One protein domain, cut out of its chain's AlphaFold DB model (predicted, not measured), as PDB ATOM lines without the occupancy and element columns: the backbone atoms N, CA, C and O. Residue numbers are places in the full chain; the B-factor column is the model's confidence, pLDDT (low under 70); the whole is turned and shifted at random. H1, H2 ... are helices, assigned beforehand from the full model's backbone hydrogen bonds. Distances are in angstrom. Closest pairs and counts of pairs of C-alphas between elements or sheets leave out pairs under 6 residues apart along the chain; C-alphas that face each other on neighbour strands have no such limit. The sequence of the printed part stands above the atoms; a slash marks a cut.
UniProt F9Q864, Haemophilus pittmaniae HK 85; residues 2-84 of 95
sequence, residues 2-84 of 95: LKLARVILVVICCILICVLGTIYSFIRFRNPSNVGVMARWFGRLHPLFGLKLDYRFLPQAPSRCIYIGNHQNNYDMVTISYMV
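AT A GLANCE: This is residues 2 to 84 of the 95 residues of a protein of Haemophilus pittmaniae HK 85 (UniProt F9Q864). A long helix, H1, and a shorter one, H2, make a helical hairpin in which H2 folds back beside the later part of H1; the little helix H3 sits at the far end of H2. Between H2 and H3 the chain swings out in one large loop, whose residues 58 to 66 stick out from the body. The printed part has 83 residues with three named helices, in the order H1, H2, H3, and no named strand; the class is all helix, though only 40 of the 83 residues are in named elements. The whole is only just loose, close to compact, with a radius of gyration of the C-alphas of 14.4 A and spans of 43 by 32 by 20 A.

IN THESE COORDINATES: H1, residues 2 to 27, runs 36.5 A from C-alpha 2 at (48.953, 51.612, 227.968) to C-alpha 27 at (67.568, 27.803, 207.434). H2, residues 34 to 43, is 14.1 A long. H3, residues 76 to 79, is 4.8 A long and ends at C-alpha 79 at (65.401, 38.991, 232.208).

HOW THE PARTS SIT: H1 touches H2 with residues 14 to 25 alone; their closest C-alphas, those of Ser 25 and Asn 34, are 6.1 A apart. The two run opposite ways at a shallow tilt of 11 degrees. H2 touches H3, the closest C-alphas being those of Gly 43 and Val 78, 4.3 A apart. H1 and H3 are apart. In H1 and H2 every O i to N i+4 pair is within hydrogen-bond range; H3 is too short for such a pair.

THE WHOLE: The C-alphas of Leu 2 and Arg 64, 43.3 A apart, are the two farthest apart. The printed part has no cut. The link from H1 to H2 is short, and that from H2 to H3, residues 44 to 75, is long. Residues 27 to 32, of which 27 belongs to H1, and 58 to 66 stand free. The mean pLDDT of the printed part is 93.2, and no printed residue is under 70.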
ATOM      1  N   LEU A   2      47.567  51.971 228.344       86.12
ATOM      2  CA  LEU A   2      48.953  51.612 227.968       86.12
ATOM      3  C   LEU A   2      49.381  50.180 228.358       86.12
ATOM      4  O   LEU A   2      50.065  49.513 227.588       86.12
ATOM      5  N   LYS A   3      48.962  49.686 229.535       86.62
ATOM      6  CA  LYS A   3      49.257  48.309 229.976       86.62
ATOM      7  C   LYS A   3      48.656  47.260 229.032       86.62
ATOM      8  O   LYS A   3      49.352  46.335 228.646       86.62
ATOM      9  N   LEU A   4      47.399  47.444 228.621       90.88
ATOM     10  CA  LEU A   4      46.719  46.536 227.694       90.88
ATOM     11  C   LEU A   4      47.400  46.537 226.319       90.88
ATOM     12  O   LEU A   4      47.679  45.475 225.776       90.88
ATOM     13  N   ALA A   5      47.755  47.719 225.807       93.25
ATOM     14  CA  ALA A   5      48.492  47.845 224.551       93.25
ATOM     15  C   ALA A   5      49.853  47.124 224.600       93.25
ATOM     16  O   ALA A   5      50.196  46.393 223.673       93.25
ATOM     17  N   ARG A   6      50.608  47.267 225.701       93.19
ATOM     18  CA  ARG A   6      51.877  46.546 225.903       93.19
ATOM     19  C   ARG A   6      51.686  45.032 225.930       93.19
ATOM     20  O   ARG A   6      52.480  44.332 225.316       93.19
ATOM     21  N   VAL A   7      50.645  44.534 226.599       93.25
ATOM     22  CA  VAL A   7      50.344  43.092 226.640       93.25
ATOM     23  C   VAL A   7      50.048  42.558 225.239       93.25
ATOM     24  O   VAL A   7      50.647  41.566 224.837       93.25
ATOM     25  N   ILE A   8      49.195  43.242 224.471       95.62
ATOM     26  CA  ILE A   8      48.878  42.854 223.086       95.62
ATOM     27  C   ILE A   8      50.153  42.832 222.232       95.62
ATOM     28  O   ILE A   8      50.409  41.856 221.526       95.62
ATOM     29  N   LEU A   9      50.987  43.869 222.341       96.12
ATOM     30  CA  LEU A   9      52.246  43.954 221.606       96.12
ATOM     31  C   LEU A   9      53.205  42.812 221.972       96.12
ATOM     32  O   LEU A   9      53.773  42.191 221.079       96.12
ATOM     33  N   VAL A  10      53.355  42.496 223.263       95.75
ATOM     34  CA  VAL A  10      54.187  41.375 223.728       95.75
ATOM     35  C   VAL A  10      53.701  40.051 223.142       95.75
ATOM     36  O   VAL A  10      54.523  39.283 222.652       95.75
ATOM     37  N   VAL A  11      52.391  39.790 223.142       96.31
ATOM     38  CA  VAL A  11      51.828  38.551 222.577       96.31
ATOM     39  C   VAL A  11      52.148  38.433 221.086       96.31
ATOM     40  O   VAL A  11      52.642  37.392 220.651       96.31
ATOM     41  N   ILE A  12      51.945  39.506 220.316       97.88
ATOM     42  CA  ILE A  12      52.289  39.545 218.888       97.88
ATOM     43  C   ILE A  12      53.789  39.292 218.694       97.88
ATOM     44  O   ILE A  12      54.170  38.445 217.885       97.88
ATOM     45  N   CYS A  13      54.650  39.965 219.463       97.25
ATOM     46  CA  CYS A  13      56.095  39.758 219.405       97.25
ATOM     47  C   CYS A  13      56.488  38.311 219.720       97.25
ATOM     48  O   CYS A  13      57.322  37.757 219.011       97.25
ATOM     49  N   CYS A  14      55.891  37.680 220.734       96.50
ATOM     50  CA  CYS A  14      56.158  36.282 221.076       96.50
ATOM     51  C   CYS A  14      55.796  35.340 219.921       96.50
ATOM     52  O   CYS A  14      56.604  34.485 219.562       96.50
ATOM     53  N   ILE A  15      54.624  35.519 219.301       98.00
ATOM     54  CA  ILE A  15      54.200  34.715 218.144       98.00
ATOM     55  C   ILE A  15      55.182  34.899 216.982       98.00
ATOM     56  O   ILE A  15      55.666  33.914 216.424       98.00
ATOM     57  N   LEU A  16      55.529  36.147 216.650       98.25
ATOM     58  CA  LEU A  16      56.484  36.450 215.584       98.25
ATOM     59  C   LEU A  16      57.861  35.844 215.864       98.25
ATOM     60  O   LEU A  16      58.442  35.228 214.977       98.25
ATOM     61  N   ILE A  17      58.368  35.965 217.091       97.31
ATOM     62  CA  ILE A  17      59.642  35.371 217.507       97.31
ATOM     63  C   ILE A  17      59.596  33.850 217.345       97.31
ATOM     64  O   ILE A  17      60.524  33.292 216.769       97.31
ATOM     65  N   CYS A  18      58.517  33.181 217.763       96.94
ATOM     66  CA  CYS A  18      58.340  31.738 217.585       96.94
ATOM     67  C   CYS A  18      58.347  31.317 216.109       96.94
ATOM     68  O   CYS A  18      59.091  30.409 215.734       96.94
ATOM     69  N   VAL A  19      57.564  31.991 215.263       98.31
ATOM     70  CA  VAL A  19      57.468  31.677 213.828       98.31
ATOM     71  C   VAL A  19      58.795  31.955 213.117       98.31
ATOM     72  O   VAL A  19      59.370  31.058 212.499       98.31
ATOM     73  N   LEU A  20      59.332  33.169 213.257       98.12
ATOM     74  CA  LEU A  20      60.586  33.570 212.618       98.12
ATOM     75  C   LEU A  20      61.776  32.779 213.160       98.12
ATOM     76  O   LEU A  20      62.675  32.437 212.400       98.12
ATOM     77  N   GLY A  21      61.787  32.459 214.453       96.88
ATOM     78  CA  GLY A  21      62.855  31.690 215.089       96.88
ATOM     79  C   GLY A  21      62.870  30.242 214.629       96.88
ATOM     80  O   GLY A  21      63.944  29.671 214.425       96.88
ATOM     81  N   THR A  22      61.688  29.677 214.385       96.88
ATOM     82  CA  THR A  22      61.535  28.358 213.768       96.88
ATOM     83  C   THR A  22      62.080  28.378 212.342       96.88
ATOM     84  O   THR A  22      62.982  27.601 212.035       96.88
ATOM     85  N   ILE A  23      61.633  29.319 211.502       98.00
ATOM     86  CA  ILE A  23      62.128  29.476 210.121       98.00
ATOM     87  C   ILE A  23      63.650  29.686 210.105       98.00
ATOM     88  O   ILE A  23      64.369  28.995 209.387       98.00
ATOM     89  N   TYR A  24      64.162  30.589 210.943       96.88
ATOM     90  CA  TYR A  24      65.593  30.861 211.074       96.88
ATOM     91  C   TYR A  24      66.379  29.606 211.467       96.88
ATOM     92  O   TYR A  24      67.442  29.332 210.908       96.88
ATOM     93  N   SER A  25      65.850  28.812 212.401       96.00
ATOM     94  CA  SER A  25      66.485  27.567 212.841       96.00
ATOM     95  C   SER A  25      66.452  26.477 211.771       96.00
ATOM     96  O   SER A  25      67.377  25.667 211.726       96.00
ATOM     97  N   PHE A  26      65.437  26.470 210.903       97.31
ATOM     98  CA  PHE A  26      65.387  25.599 209.728       97.31
ATOM     99  C   PHE A  26      66.419  26.002 208.674       97.31
ATOM    100  O   PHE A  26      67.157  25.142 208.205       97.31
ATOM    101  N   ILE A  27      66.534  27.296 208.355       97.56
ATOM    102  CA  ILE A  27      67.568  27.803 207.434       97.56
ATOM    103  C   ILE A  27      68.963  27.479 207.981       97.56
ATOM    104  O   ILE A  27      69.848  27.028 207.256       97.56
ATOM    105  N   ARG A  28      69.162  27.668 209.289       96.19
ATOM    106  CA  ARG A  28      70.416  27.384 209.991       96.19
ATOM    107  C   ARG A  28      70.360  26.032 210.703       96.19
ATOM    108  O   ARG A  28      70.602  25.940 211.914       96.19
ATOM    109  N   PHE A  29      70.015  24.996 209.943       94.88
ATOM    110  CA  PHE A  29      69.714  23.669 210.468       94.88
ATOM    111  C   PHE A  29      70.824  23.119 211.379       94.88
ATOM    112  O   PHE A  29      72.013  23.211 211.072       94.88
ATOM    113  N   ARG A  30      70.424  22.546 212.525       92.50
ATOM    114  CA  ARG A  30      71.301  21.914 213.538       92.50
ATOM    115  C   ARG A  30      72.421  22.797 214.099       92.50
ATOM    116  O   ARG A  30      73.366  22.281 214.697       92.50
ATOM    117  N   ASN A  31      72.330  24.120 213.975       95.38
ATOM    118  CA  ASN A  31      73.340  24.980 214.570       95.38
ATOM    119  C   ASN A  31      73.131  25.128 216.092       95.38
ATOM    120  O   ASN A  31      72.084  25.622 216.523       95.38
ATOM    121  N   PRO A  32      74.130  24.777 216.925       92.81
ATOM    122  CA  PRO A  32      73.995  24.782 218.385       92.81
ATOM    123  C   PRO A  32      73.769  26.179 218.978       92.81
ATOM    124  O   PRO A  32      73.358  26.306 220.127       92.81
ATOM    125  N   SER A  33      74.025  27.247 218.220       94.56
ATOM    126  CA  SER A  33      73.802  28.618 218.680       94.56
ATOM    127  C   SER A  33      72.375  29.123 218.467       94.56
ATOM    128  O   SER A  33      72.087  30.239 218.898       94.56
ATOM    129  N   ASN A  34      71.485  28.360 217.823       95.25
ATOM    130  CA  ASN A  34      70.117  28.814 217.540       95.25
ATOM    131  C   ASN A  34      69.331  29.120 218.823       95.25
ATOM    132  O   ASN A  34      68.653  30.142 218.887       95.25
ATOM    133  N   VAL A  35      69.522  28.320 219.879       93.31
ATOM    134  CA  VAL A  35      68.921  28.564 221.202       93.31
ATOM    135  C   VAL A  35      69.324  29.938 221.743       93.31
ATOM    136  O   VAL A  35      68.464  30.733 222.105       93.31
ATOM    137  N   GLY A  36      70.619  30.269 221.725       94.12
ATOM    138  CA  GLY A  36      71.108  31.571 222.190       94.12
ATOM    139  C   GLY A  36      70.697  32.751 221.296       94.12
ATOM    140  O   GLY A  36      70.645  33.889 221.760       94.12
ATOM    141  N   VAL A  37      70.411  32.527 220.009       94.69
ATOM    142  CA  VAL A  37      69.832  33.569 219.138       94.69
ATOM    143  C   VAL A  37      68.385  33.840 219.546       94.69
ATOM    144  O   VAL A  37      68.041  34.988 219.825       94.69
ATOM    145  N   MET A  38      67.581  32.783 219.660       95.06
ATOM    146  CA  MET A  38      66.173  32.860 220.046       95.06
ATOM    147  C   MET A  38      65.988  33.470 221.441       95.06
ATOM    148  O   MET A  38      65.197  34.393 221.622       95.06
ATOM    149  N   ALA A  39      66.781  33.021 222.418       95.12
ATOM    150  CA  ALA A  39      66.760  33.545 223.780       95.12
ATOM    151  C   ALA A  39      67.048  35.059 223.810       95.12
ATOM    152  O   ALA A  39      66.355  35.821 224.482       95.12
ATOM    153  N   ARG A  40      67.991  35.542 222.990       94.44
ATOM    154  CA  ARG A  40      68.266  36.981 222.866       94.44
ATOM    155  C   ARG A  40      67.154  37.764 222.169       94.44
ATOM    156  O   ARG A  40      67.093  38.978 222.353       94.44
ATOM    157  N   TRP A  41      66.300  37.146 221.356       96.38
ATOM    158  CA  TRP A  41      65.107  37.822 220.823       96.38
ATOM    159  C   TRP A  41      64.059  38.024 221.915       96.38
ATOM    160  O   TRP A  41      63.581  39.144 222.077       96.38
ATOM    161  N   PHE A  42      63.799  37.002 222.734       96.12
ATOM    162  CA  PHE A  42      62.939  37.142 223.915       96.12
ATOM    163  C   PHE A  42      63.497  38.145 224.929       96.12
ATOM    164  O   PHE A  42      62.765  39.013 225.397       96.12
ATOM    165  N   GLY A  43      64.803  38.099 225.210       95.62
ATOM    166  CA  GLY A  43      65.454  39.040 226.123       95.62
ATOM    167  C   GLY A  43      65.257  40.504 225.711       95.62
ATOM    168  O   GLY A  43      64.983  41.350 226.552       95.62
ATOM    169  N   ARG A  44      65.276  40.810 224.405       95.44
ATOM    170  CA  ARG A  44      65.039  42.173 223.884       95.44
ATOM    171  C   ARG A  44      63.630  42.716 224.151       95.44
ATOM    172  O   ARG A  44      63.421  43.913 223.976       95.44
ATOM    173  N   LEU A  45      62.680  41.890 224.592       96.25
ATOM    174  CA  LEU A  45      61.336  42.345 224.951       96.25
ATOM    175  C   LEU A  45      61.280  43.046 226.316       96.25
ATOM    176  O   LEU A  45      60.274  43.696 226.597       96.25
ATOM    177  N   HIS A  46      62.328  42.980 227.148       95.56
ATOM    178  CA  HIS A  46      62.334  43.565 228.498       95.56
ATOM    179  C   HIS A  46      61.834  45.030 228.601       95.56
ATOM    180  O   HIS A  46      61.146  45.339 229.582       95.56
ATOM    181  N   PRO A  47      62.056  45.942 227.622       94.44
ATOM    182  CA  PRO A  47      61.531  47.306 227.701       94.44
ATOM    183  C   PRO A  47      60.000  47.364 227.614       94.44
ATOM    184  O   PRO A  47      59.384  48.239 228.226       94.44
ATOM    185  N   LEU A  48      59.362  46.417 226.913       94.50
ATOM    186  CA  LEU A  48      57.898  46.320 226.834       94.50
ATOM    187  C   LEU A  48      57.284  45.962 228.190       94.50
ATOM    188  O   LEU A  48      56.181  46.402 228.511       94.50
ATOM    189  N   PHE A  49      58.039  45.247 229.024       92.75
ATOM    190  CA  PHE A  49      57.689  44.959 230.414       92.75
ATOM    191  C   PHE A  49      58.031  46.117 231.365       92.75
ATOM    192  O   PHE A  49      57.710  46.052 232.547       92.75
ATOM    193  N   GLY A  50      58.632  47.203 230.863       93.06
ATOM    194  CA  GLY A  50      59.069  48.341 231.674       93.06
ATOM    195  C   GLY A  50      60.321  48.064 232.504       93.06
ATOM    196  O   GLY A  50      60.567  48.774 233.475       93.06
ATOM    197  N   LEU A  51      61.104  47.045 232.141       94.56
ATOM    198  CA  LEU A  51      62.304  46.646 232.870       94.56
ATOM    199  C   LEU A  51      63.548  47.328 232.294       94.56
ATOM    200  O   LEU A  51      63.735  47.378 231.075       94.56
ATOM    201  N   LYS A  52      64.430  47.792 233.181       95.31
ATOM    202  CA  LYS A  52      65.820  48.142 232.864       95.31
ATOM    203  C   LYS A  52      66.707  47.042 233.426       95.31
ATOM    204  O   LYS A  52      66.635  46.761 234.618       95.31
ATOM    205  N   LEU A  53      67.490  46.412 232.561       94.12
ATOM    206  CA  LEU A  53      68.342  45.288 232.924       94.12
ATOM    207  C   LEU A  53      69.804  45.725 232.875       94.12
ATOM    208  O   LEU A  53      70.210  46.415 231.942       94.12
ATOM    209  N   ASP A  54      70.562  45.321 233.889       94.06
ATOM    210  CA  ASP A  54      72.018  45.424 233.927       94.06
ATOM    211  C   ASP A  54      72.592  44.037 233.622       94.06
ATOM    212  O   ASP A  54      72.333  43.076 234.352       94.06
ATOM    213  N   TYR A  55      73.325  43.919 232.517       90.50
ATOM    214  CA  TYR A  55      73.909  42.655 232.078       90.50
ATOM    215  C   TYR A  55      75.394  42.637 232.410       90.50
ATOM    216  O   TYR A  55      76.157  43.484 231.949       90.50
ATOM    217  N   ARG A  56      75.824  41.620 233.157       90.94
ATOM    218  CA  ARG A  56      77.223  41.465 233.566       90.94
ATOM    219  C   ARG A  56      77.793  40.189 232.983       90.94
ATOM    220  O   ARG A  56      77.482  39.091 233.438       90.94
ATOM    221  N   PHE A  57      78.625  40.347 231.963       88.25
ATOM    222  CA  PHE A  57      79.325  39.239 231.331       88.25
ATOM    223  C   PHE A  57      80.729  39.099 231.915       88.25
ATOM    224  O   PHE A  57      81.419  40.089 232.153       88.25
ATOM    225  N   LEU A  58      81.157  37.856 232.122       86.94
ATOM    226  CA  LEU A  58      82.537  37.549 232.482       86.94
ATOM    227  C   LEU A  58      83.446  37.860 231.277       86.94
ATOM    228  O   LEU A  58      83.196  37.307 230.203       86.94
ATOM    229  N   PRO A  59      84.502  38.687 231.431       82.44
ATOM    230  CA  PRO A  59      85.394  39.060 230.325       82.44
ATOM    231  C   PRO A  59      86.041  37.857 229.630       82.44
ATOM    232  O   PRO A  59      86.275  37.880 228.426       82.44
ATOM    233  N   GLN A  60      86.308  36.792 230.391       84.19
ATOM    234  CA  GLN A  60      86.840  35.520 229.906       84.19
ATOM    235  C   GLN A  60      85.987  34.378 230.453       84.19
ATOM    236  O   GLN A  60      86.368  33.668 231.382       84.19
ATOM    237  N   ALA A  61      84.779  34.243 229.910       79.94
ATOM    238  CA  ALA A  61      83.902  33.146 230.282       79.94
ATOM    239  C   ALA A  61      84.539  31.787 229.903       79.94
ATOM    240  O   ALA A  61      85.002  31.625 228.768       79.94
ATOM    241  N   PRO A  62      84.559  30.797 230.814       85.69
ATOM    242  CA  PRO A  62      85.100  29.475 230.522       85.69
ATOM    243  C   PRO A  62      84.340  28.798 229.376       85.69
ATOM    244  O   PRO A  62      83.111  28.845 229.301       85.69
ATOM    245  N   SER A  63      85.080  28.118 228.496       83.12
ATOM    246  CA  SER A  63      84.538  27.490 227.280       83.12
ATOM    247  C   SER A  63      83.578  26.325 227.555       83.12
ATOM    248  O   SER A  63      82.758  25.987 226.700       83.12
ATOM    249  N   ARG A  64      83.674  25.707 228.738       89.44
ATOM    250  CA  ARG A  64      82.792  24.643 229.225       89.44
ATOM    251  C   ARG A  64      82.449  24.920 230.678       89.44
ATOM    252  O   ARG A  64      83.294  24.784 231.555       89.44
ATOM    253  N   CYS A  65      81.216  25.324 230.923       90.81
ATOM    254  CA  CYS A  65      80.724  25.611 232.258       90.81
ATOM    255  C   CYS A  65      79.210  25.425 232.317       90.81
ATOM    256  O   CYS A  65      78.540  25.320 231.287       90.81
ATOM    257  N   ILE A  66      78.690  25.376 233.539       91.06
ATOM    258  CA  ILE A  66      77.256  25.343 233.808       91.06
ATOM    259  C   ILE A  66      76.891  26.686 234.432       91.06
ATOM    260  O   ILE A  66      77.377  27.025 235.509       91.06
ATOM    261  N   TYR A  67      76.038  27.445 233.747       90.38
ATOM    262  CA  TYR A  67      75.425  28.642 234.310       90.38
ATOM    263  C   TYR A  67      74.199  28.224 235.115       90.38
ATOM    264  O   TYR A  67      73.287  27.599 234.575       90.38
ATOM    265  N   ILE A  68      74.185  28.563 236.400       90.62
ATOM    266  CA  ILE A  68      73.075  28.259 237.302       90.62
ATOM    267  C   ILE A  68      72.345  29.567 237.591       90.62
ATOM    268  O   ILE A  68      72.923  30.498 238.149       90.62
ATOM    269  N   GLY A  69      71.079  29.632 237.185       89.31
ATOM    270  CA  GLY A  69      70.175  30.737 237.485       89.31
ATOM    271  C   GLY A  69      69.020  30.252 238.352       89.31
ATOM    272  O   GLY A  69      68.533  29.136 238.174       89.31
ATOM    273  N   ASN A  70      68.583  31.092 239.287       90.50
ATOM    274  CA  ASN A  70      67.337  30.855 240.007       90.50
ATOM    275  C   ASN A  70      66.139  31.146 239.087       90.50
ATOM    276  O   ASN A  70      66.206  32.091 238.302       90.50
ATOM    277  N   HIS A  71      65.055  30.377 239.214       90.81
ATOM    278  CA  HIS A  71      63.778  30.684 238.571       90.81
ATOM    279  C   HIS A  71      62.862  31.360 239.597       90.81
ATOM    280  O   HIS A  71      62.309  30.695 240.472       90.81
ATOM    281  N   GLN A  72      62.756  32.688 239.546       89.69
ATOM    282  CA  GLN A  72      61.960  33.464 240.498       89.69
ATOM    283  C   GLN A  72      60.511  33.617 240.056       89.69
ATOM    284  O   GLN A  72      59.610  33.574 240.893       89.69
ATOM    285  N   ASN A  73      60.283  33.873 238.768       92.31
ATOM    286  CA  ASN A  73      58.950  34.123 238.226       92.31
ATOM    287  C   ASN A  73      58.960  34.106 236.687       92.31
ATOM    288  O   ASN A  73      59.988  33.970 236.029       92.31
ATOM    289  N   ASN A  74      57.787  34.315 236.091       90.62
ATOM    290  CA  ASN A  74      57.610  34.283 234.639       90.62
ATOM    291  C   ASN A  74      58.383  35.381 233.876       90.62
ATOM    292  O   ASN A  74      58.582  35.246 232.667       90.62
ATOM    293  N   TYR A  75      58.842  36.452 234.536       92.56
ATOM    294  CA  TYR A  75      59.671  37.477 233.893       92.56
ATOM    295  C   TYR A  75      61.080  36.973 233.570       92.56
ATOM    296  O   TYR A  75      61.752  37.588 232.742       92.56
ATOM    297  N   ASP A  76      61.506  35.831 234.117       92.31
ATOM    298  CA  ASP A  76      62.807  35.219 233.809       92.31
ATOM    299  C   ASP A  76      63.007  34.972 232.309       92.31
ATOM    300  O   ASP A  76      64.120  35.084 231.790       92.31
ATOM    301  N   MET A  77      61.908  34.758 231.580       90.94
ATOM    302  CA  MET A  77      61.909  34.647 230.123       90.94
ATOM    303  C   MET A  77      62.452  35.902 229.419       90.94
ATOM    304  O   MET A  77      63.008  35.788 228.329       90.94
ATOM    305  N   VAL A  78      62.318  37.096 230.000       94.69
ATOM    306  CA  VAL A  78      62.833  38.346 229.409       94.69
ATOM    307  C   VAL A  78      64.032  38.915 230.159       94.69
ATOM    308  O   VAL A  78      64.775  39.700 229.576       94.69
ATOM    309  N   THR A  79      64.262  38.511 231.411       94.38
ATOM    310  CA  THR A  79      65.401  38.991 232.208       94.38
ATOM    311  C   THR A  79      66.651  38.131 232.035       94.38
ATOM    312  O   THR A  79      67.734  38.673 231.824       94.38
ATOM    313  N   ILE A  80      66.517  36.800 232.051       93.25
ATOM    314  CA  ILE A  80      67.656  35.871 231.996       93.25
ATOM    315  C   ILE A  80      67.988  35.473 230.554       93.25
ATOM    316  O   ILE A  80      69.150  35.234 230.235       93.25
ATOM    317  N   SER A  81      67.014  35.453 229.641       93.25
ATOM    318  CA  SER A  81      67.228  34.935 228.279       93.25
ATOM    319  C   SER A  81      68.320  35.657 227.481       93.25
ATOM    320  O   SER A  81      68.971  35.043 226.636       93.25
ATOM    321  N   TYR A  82      68.581  36.940 227.756       91.44
ATOM    322  CA  TYR A  82      69.681  37.664 227.109       91.44
ATOM    323  C   TYR A  82      71.073  37.158 227.542       91.44
ATOM    324  O   TYR A  82      72.039  37.291 226.791       91.44
ATOM    325  N   MET A  83      71.165  36.531 228.719       91.44
ATOM    326  CA  MET A  83      72.400  35.984 229.293       91.44
ATOM    327  C   MET A  83      72.796  34.624 228.699       91.44
ATOM    328  O   MET A  83      73.875  34.115 229.000       91.44
ATOM    329  N   VAL A  84      71.964  34.027 227.838       91.50
ATOM    330  CA  VAL A  84      72.280  32.756 227.172       91.50
ATOM    331  C   VAL A  84      73.354  32.982 226.104       91.50
ATOM    332  O   VAL A  84      73.108  33.562 225.040       91.50
TER     333      VAL A  84